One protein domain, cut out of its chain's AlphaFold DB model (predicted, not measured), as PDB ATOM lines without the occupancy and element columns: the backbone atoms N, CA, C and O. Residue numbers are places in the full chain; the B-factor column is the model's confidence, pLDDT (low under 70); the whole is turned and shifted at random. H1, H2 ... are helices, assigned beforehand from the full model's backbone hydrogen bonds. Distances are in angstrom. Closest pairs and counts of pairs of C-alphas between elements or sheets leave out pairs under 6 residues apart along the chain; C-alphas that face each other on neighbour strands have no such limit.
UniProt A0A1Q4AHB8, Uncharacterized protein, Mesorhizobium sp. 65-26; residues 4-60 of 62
ATOM      1  N   GLU A   4     261.458 169.121  97.006       51.88
ATOM      2  CA  GLU A   4     261.402 170.518  96.530       51.88
ATOM      3  C   GLU A   4     262.761 171.042  96.034       51.88
ATOM      4  O   GLU A   4     262.817 171.916  95.168       51.88
ATOM      5  N   GLN A   5     263.870 170.490  96.539       54.09
ATOM      6  CA  GLN A   5     265.222 170.917  96.159       54.09
ATOM      7  C   GLN A   5     265.628 170.415  94.762       54.09
ATOM      8  O   GLN A   5     266.217 171.180  93.997       54.09
ATOM      9  N   ASP A   6     265.232 169.196  94.384       56.78
ATOM     10  CA  ASP A   6     265.534 168.628  93.060       56.78
ATOM     11  C   ASP A   6     264.797 169.354  91.921       56.78
ATOM     12  O   ASP A   6     265.381 169.639  90.875       56.78
ATOM     13  N   GLN A   7     263.539 169.752  92.148       56.59
ATOM     14  CA  GLN A   7     262.745 170.501  91.163       56.59
ATOM     15  C   GLN A   7     263.313 171.900  90.900       56.59
ATOM     16  O   GLN A   7     263.296 172.383  89.767       56.59
ATOM     17  N   SER A   8     263.845 172.547  91.942       63.59
ATOM     18  CA  SER A   8     264.495 173.854  91.824       63.59
ATOM     19  C   SER A   8     265.764 173.752  90.975       63.59
ATOM     20  O   SER A   8     265.931 174.510  90.019       63.59
ATOM     21  N   ALA A   9     266.625 172.767  91.250       65.88
ATOM     22  CA  ALA A   9     267.870 172.566  90.511       65.88
ATOM     23  C   ALA A   9     267.634 172.247  89.024       65.88
ATOM     24  O   ALA A   9     268.350 172.748  88.155       65.88
ATOM     25  N   GLU A  10     266.617 171.445  88.712       70.56
ATOM     26  CA  GLU A  10     266.264 171.132  87.329       70.56
ATOM     27  C   GLU A  10     265.604 172.316  86.605       70.56
ATOM     28  O   GLU A  10     265.887 172.562  85.430       70.56
ATOM     29  N   SER A  11     264.800 173.112  87.313       71.88
ATOM     30  CA  SER A  11     264.243 174.361  86.784       71.88
ATOM     31  C   SER A  11     265.345 175.354  86.406       71.88
ATOM     32  O   SER A  11     265.306 175.915  85.311       71.88
ATOM     33  N   TRP A  12     266.371 175.517  87.247       66.38
ATOM     34  CA  TRP A  12     267.512 176.383  86.937       66.38
ATOM     35  C   TRP A  12     268.338 175.881  85.754       66.38
ATOM     36  O   TRP A  12     268.738 176.692  84.922       66.38
ATOM     37  N   ARG A  13     268.532 174.561  85.624       68.00
ATOM     38  CA  ARG A  13     269.181 173.972  84.442       68.00
ATOM     39  C   ARG A  13     268.408 174.274  83.157       68.00
ATOM     40  O   ARG A  13     269.018 174.688  82.182       68.00
ATOM     41  N   ARG A  14     267.074 174.163  83.170       67.69
ATOM     42  CA  ARG A  14     266.225 174.517  82.014       67.69
ATOM     43  C   ARG A  14     266.270 176.008  81.682       67.69
ATOM     44  O   ARG A  14     266.216 176.369  80.513       67.69
ATOM     45  N   ILE A  15     266.369 176.878  82.688       66.19
ATOM     46  CA  ILE A  15     266.521 178.326  82.471       66.19
ATOM     47  C   ILE A  15     267.880 178.635  81.833       66.19
ATOM     48  O   ILE A  15     267.943 179.476  80.941       66.19
ATOM     49  N   ALA A  16     268.949 177.968  82.275       62.00
ATOM     50  CA  ALA A  16     270.283 178.122  81.698       62.00
ATOM     51  C   ALA A  16     270.324 177.643  80.238       62.00
ATOM     52  O   ALA A  16     270.756 178.391  79.372       62.00
ATOM     53  N   ASP A  17     269.756 176.472  79.954       66.38
ATOM     54  CA  ASP A  17     269.646 175.928  78.593       66.38
ATOM     55  C   ASP A  17     268.839 176.856  77.656       66.38
ATOM     56  O   ASP A  17     269.161 177.032  76.484       66.38
ATOM     57  N   ASN A  18     267.831 177.558  78.191       65.69
ATOM     58  CA  ASN A  18     267.065 178.546  77.426       65.69
ATOM     59  C   ASN A  18     267.838 179.847  77.143       65.69
ATOM     60  O   ASN A  18     267.444 180.587  76.245       65.69
ATOM     61  N   ARG A  19     268.896 180.164  77.903       64.62
ATOM     62  CA  ARG A  19     269.700 181.377  77.676       64.62
ATOM     63  C   ARG A  19     270.656 181.236  76.499       64.62
ATOM     64  O   ARG A  19     270.899 182.232  75.826       64.62
ATOM     65  N   ASP A  20     271.149 180.026  76.256       71.88
ATOM     66  CA  ASP A  20     272.180 179.767  75.246       71.88
ATOM     67  C   ASP A  20     271.604 179.274  73.907       71.88
ATOM     68  O   ASP A  20     272.341 179.108  72.934       71.88
ATOM     69  N   ARG A  21     270.283 179.066  73.821       84.00
ATOM     70  CA  ARG A  21     269.627 178.708  72.558       84.00
ATOM     71  C   ARG A  21     269.395 179.922  71.662       84.00
ATOM     72  O   ARG A  21     269.184 181.044  72.123       84.00
ATOM     73  N   GLU A  22     269.302 179.664  70.363       87.00
ATOM     74  CA  GLU A  22     268.868 180.676  69.407       87.00
ATOM     75  C   GLU A  22     267.414 181.111  69.664       87.00
ATOM     76  O   GLU A  22     266.503 180.296  69.851       87.00
ATOM     77  N   ILE A  23     267.205 182.429  69.658       87.00
ATOM     78  CA  ILE A  23     265.892 183.057  69.817       87.00
ATOM     79  C   ILE A  23     265.156 182.998  68.477       87.00
ATOM     80  O   ILE A  23     265.663 183.471  67.455       87.00
ATOM     81  N   THR A  24     263.937 182.463  68.480       91.06
ATOM     82  CA  THR A  24     263.108 182.394  67.270       91.06
ATOM     83  C   THR A  24     262.641 183.793  66.828       91.06
ATOM     84  O   THR A  24     262.578 184.719  67.643       91.06
ATOM     85  N   PRO A  25     262.244 183.990  65.553       92.81
ATOM     86  CA  PRO A  25     261.755 185.290  65.082       92.81
ATOM     87  C   PRO A  25     260.571 185.849  65.888       92.81
ATOM     88  O   PRO A  25     260.537 187.042  66.180       92.81
ATOM     89  N   ASN A  26     259.629 184.990  66.296       90.38
ATOM     90  CA  ASN A  26     258.479 185.389  67.113       90.38
ATOM     91  C   ASN A  26     258.900 185.867  68.513       90.38
ATOM     92  O   ASN A  26     258.386 186.859  69.020       90.38
ATOM     93  N   GLU A  27     259.858 185.186  69.139       87.06
ATOM     94  CA  GLU A  27     260.375 185.581  70.453       87.06
ATOM     95  C   GLU A  27     261.145 186.901  70.373       87.06
ATOM     96  O   GLU A  27     260.964 187.772  71.222       87.06
ATOM     97  N   ARG A  28     261.936 187.094  69.308       87.00
ATOM     98  CA  ARG A  28     262.633 188.360  69.049       87.00
ATOM     99  C   ARG A  28     261.652 189.525  68.895       87.00
ATOM    100  O   ARG A  28     261.919 190.598  69.426       87.00
ATOM    101  N   PHE A  29     260.524 189.315  68.214       90.44
ATOM    102  CA  PHE A  29     259.470 190.328  68.100       90.44
ATOM    103  C   PHE A  29     258.949 190.761  69.477       90.44
ATOM    104  O   PHE A  29     258.925 191.952  69.778       90.44
ATOM    105  N   TRP A  30     258.592 189.807  70.340       85.62
ATOM    106  CA  TRP A  30     258.076 190.125  71.674       85.62
ATOM    107  C   TRP A  30     259.108 190.787  72.587       85.62
ATOM    108  O   TRP A  30     258.744 191.683  73.347       85.62
ATOM    109  N   LEU A  31     260.384 190.399  72.496       83.25
ATOM    110  CA  LEU A  31     261.458 191.074  73.229       83.25
ATOM    111  C   LEU A  31     261.553 192.552  72.849       83.25
ATOM    112  O   LEU A  31     261.634 193.396  73.736       83.25
ATOM    113  N   GLU A  32     261.485 192.874  71.556       84.00
ATOM    114  CA  GLU A  32     261.541 194.265  71.101       84.00
ATOM    115  C   GLU A  32     260.298 195.056  71.526       84.00
ATOM    116  O   GLU A  32     260.420 196.188  71.985       84.00
ATOM    117  N   VAL A  33     259.105 194.451  71.466       82.44
ATOM    118  CA  VAL A  33     257.869 195.073  71.974       82.44
ATOM    119  C   VAL A  33     257.999 195.434  73.454       82.44
ATOM    120  O   VAL A  33     257.659 196.550  73.842       82.44
ATOM    121  N   ILE A  34     258.506 194.509  74.276       80.88
ATOM    122  CA  ILE A  34     258.706 194.744  75.711       80.88
ATOM    123  C   ILE A  34     259.730 195.861  75.922       80.88
ATOM    124  O   ILE A  34     259.441 196.798  76.659       80.88
ATOM    125  N   ARG A  35     260.866 195.807  75.220       81.88
ATOM    126  CA  ARG A  35     261.952 196.794  75.308       81.88
ATOM    127  C   ARG A  35     261.501 198.210  74.952       81.88
ATOM    128  O   ARG A  35     261.863 199.179  75.619       81.88
ATOM    129  N   LEU A  36     260.681 198.329  73.908       80.81
ATOM    130  CA  LEU A  36     260.077 199.593  73.493       80.81
ATOM    131  C   LEU A  36     259.057 200.091  74.521       80.81
ATOM    132  O   LEU A  36     259.063 201.271  74.861       80.81
ATOM    133  N   ALA A  37     258.204 199.203  75.039       74.88
ATOM    134  CA  ALA A  37     257.197 199.550  76.039       74.88
ATOM    135  C   ALA A  37     257.812 199.954  77.390       74.88
ATOM    136  O   ALA A  37     257.254 200.796  78.094       74.88
ATOM    137  N   SER A  38     258.954 199.368  77.750       78.19
ATOM    138  CA  SER A  38     259.693 199.659  78.980       78.19
ATOM    139  C   SER A  38     260.699 200.796  78.845       78.19
ATOM    140  O   SER A  38     261.308 201.191  79.841       78.19
ATOM    141  N   TRP A  39     260.874 201.336  77.635       74.56
ATOM    142  CA  TRP A  39     261.830 202.399  77.335       74.56
ATOM    143  C   TRP A  39     263.274 202.033  77.726       74.56
ATOM    144  O   TRP A  39     263.995 202.839  78.316       74.56
ATOM    145  N   ASP A  40     263.676 200.783  77.457       65.56
ATOM    146  CA  ASP A  40     264.978 200.208  77.857       65.56
ATOM    147  C   ASP A  40     265.262 200.295  79.377       65.56
ATOM    148  O   ASP A  40     266.374 200.040  79.836       65.56
ATOM    149  N   SER A  41     264.256 200.643  80.185       65.25
ATOM    150  CA  SER A  41     264.372 200.834  81.632       65.25
ATOM    151  C   SER A  41     263.929 199.601  82.408       65.25
ATOM    152  O   SER A  41     263.624 199.713  83.594       65.25
ATOM    153  N   ASP A  42     263.869 198.431  81.763       64.88
ATOM    154  CA  ASP A  42     263.484 197.188  82.421       64.88
ATOM    155  C   ASP A  42     264.473 196.873  83.546       64.88
ATOM    156  O   ASP A  42     265.610 196.461  83.285       64.88
ATOM    157  N   PRO A  43     264.081 197.029  84.825       60.19
ATOM    158  CA  PRO A  43     264.932 196.551  85.889       60.19
ATOM    159  C   PRO A  43     264.944 195.029  85.790       60.19
ATOM    160  O   PRO A  43     263.899 194.418  85.526       60.19
ATOM    161  N   ALA A  44     266.108 194.423  86.040       62.16
ATOM    162  CA  ALA A  44     266.235 192.973  86.114       62.16
ATOM    163  C   ALA A  44     265.044 192.402  86.903       62.16
ATOM    164  O   ALA A  44     264.692 192.980  87.940       62.16
ATOM    165  N   PRO A  45     264.387 191.335  86.410       64.62
ATOM    166  CA  PRO A  45     263.159 190.832  87.003       64.62
ATOM    167  C   PRO A  45     263.423 190.513  88.471       64.62
ATOM    168  O   PRO A  45     264.065 189.519  88.811       64.62
ATOM    169  N   THR A  46     262.970 191.402  89.353       72.69
ATOM    170  CA  THR A  46     263.151 191.209  90.783       72.69
ATOM    171  C   THR A  46     262.268 190.048  91.204       72.69
ATOM    172  O   THR A  46     261.197 189.822  90.631       72.69
ATOM    173  N   LEU A  47     262.699 189.317  92.232       71.62
ATOM    174  CA  LEU A  47     261.910 188.229  92.809       71.62
ATOM    175  C   LEU A  47     260.462 188.674  93.086       71.62
ATOM    176  O   LEU A  47     259.522 187.940  92.800       71.62
ATOM    177  N   GLU A  48     260.284 189.913  93.550       74.12
ATOM    178  CA  GLU A  48     258.979 190.527  93.795       74.12
ATOM    179  C   GLU A  48     258.129 190.669  92.517       74.12
ATOM    180  O   GLU A  48     256.959 190.278  92.504       74.12
ATOM    181  N   LYS A  49     258.701 191.191  91.423       74.19
ATOM    182  CA  LYS A  49     257.995 191.333  90.137       74.19
ATOM    183  C   LYS A  49     257.618 189.970  89.552       74.19
ATOM    184  O   LYS A  49     256.496 189.797  89.077       74.19
ATOM    185  N   VAL A  50     258.513 188.985  89.657       78.94
ATOM    186  CA  VAL A  50     258.261 187.603  89.216       78.94
ATOM    187  C   VAL A  50     257.140 186.952  90.031       78.94
ATOM    188  O   VAL A  50     256.256 186.312  89.463       78.94
ATOM    189  N   GLN A  51     257.129 187.130  91.354       77.12
ATOM    190  CA  GLN A  51     256.068 186.605  92.218       77.12
ATOM    191  C   GLN A  51     254.707 187.250  91.925       77.12
ATOM    192  O   GLN A  51     253.695 186.546  91.890       77.12
ATOM    193  N   LYS A  52     254.674 188.563  91.659       80.94
ATOM    194  CA  LYS A  52     253.454 189.275  91.242       80.94
ATOM    195  C   LYS A  52     252.899 188.726  89.926       80.94
ATOM    196  O   LYS A  52     251.714 188.418  89.864       80.94
ATOM    197  N   LEU A  53     253.755 188.527  88.922       81.56
ATOM    198  CA  LEU A  53     253.369 187.910  87.647       81.56
ATOM    199  C   LEU A  53     252.797 186.503  87.846       81.56
ATOM    200  O   LEU A  53     251.701 186.219  87.372       81.56
ATOM    201  N   ARG A  54     253.480 185.638  88.610       81.75
ATOM    202  CA  ARG A  54     252.986 184.280  88.902       81.75
ATOM    203  C   ARG A  54     251.592 184.292  89.522       81.75
ATOM    204  O   ARG A  54     250.764 183.483  89.132       81.75
ATOM    205  N   ARG A  55     251.316 185.221  90.440       83.62
ATOM    206  CA  ARG A  55     249.995 185.340  91.073       83.62
ATOM    207  C   ARG A  55     248.890 185.696  90.070       83.62
ATOM    208  O   ARG A  55     247.805 185.143  90.177       83.62
ATOM    209  N   ILE A  56     249.170 186.564  89.096       85.62
ATOM    210  CA  ILE A  56     248.205 186.949  88.048       85.62
ATOM    211  C   ILE A  56     247.826 185.740  87.182       85.62
ATOM    212  O   ILE A  56     246.649 185.516  86.911       85.62
ATOM    213  N   PHE A  57     248.810 184.925  86.801       79.31
ATOM    214  CA  PHE A  57     248.583 183.748  85.955       79.31
ATOM    215  C   PHE A  57     248.111 182.503  86.723       79.31
ATOM    216  O   PHE A  57     247.656 181.547  86.108       79.31
ATOM    217  N   GLN A  58     248.187 182.499  88.056       78.00
ATOM    218  CA  GLN A  58     247.624 181.436  88.902       78.00
ATOM    219  C   GLN A  58     246.100 181.531  89.047       78.00
ATOM    220  O   GLN A  58     245.457 180.530  89.344       78.00
ATOM    221  N   SER A  59     245.516 182.720  88.866       65.31
ATOM    222  CA  SER A  59     244.067 182.938  88.983       65.31
ATOM    223  C   SER A  59     243.275 182.644  87.711       65.31
ATOM    224  O   SER A  59     242.055 182.780  87.722       65.31
ATOM    225  N   THR A  60     243.932 182.255  86.618       54.97
ATOM    226  CA  THR A  60     243.249 181.830  85.394       54.97
ATOM    227  C   THR A  60     242.990 180.322  85.495       54.97
ATOM    228  O   THR A  60     243.958 179.559  85.490       54.97
TER     229      THR A  60
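This is residues 4 to 60 of the 62 residues of an uncharacterized protein of Mesorhizobium sp. 65-26 (UniProt A0A1Q4AHB8). Three separate helices, H1, H2 and H3 in chain order, form an open, hollow frame in which no helix touches another. The ends of H1 and H3 away from their links stick out. The printed part has 57 residues, is all helix with no named strand, and is loose, with a radius of gyration of the C-alphas of 14.1 A and spans of 37 by 29 by 24 A.

H1, residues 4 to 20, is 25.6 A long and begins at C-alpha 4 (261.402, 170.518, 96.530). H2, residues 25 to 37, is 18.6 A long. H3, residues 47 to 58, is 16.3 A long and ends at C-alpha 58 (247.624, 181.436, 88.902).

A tight link of 4 residues joins H1 to H2, yet they are apart. A short link of 9 residues joins H2 to H3, also apart. H1 and H3 are apart. Residues 4 to 22, 24 to 30 and 43 to 60 stand free. Every O i to N i+4 pair is within hydrogen-bond range in H2 and H3, and 12 of 13 in H1.

The farthest C-alphas, of Asp 6 and Trp 39, are 37.4 A apart. The printed part has no cut and no long link. The model's pLDDT averages 74.0 over the printed part and is under 70 at residues 4 to 9, 12 to 19, 40 to 45 and 59 to 60.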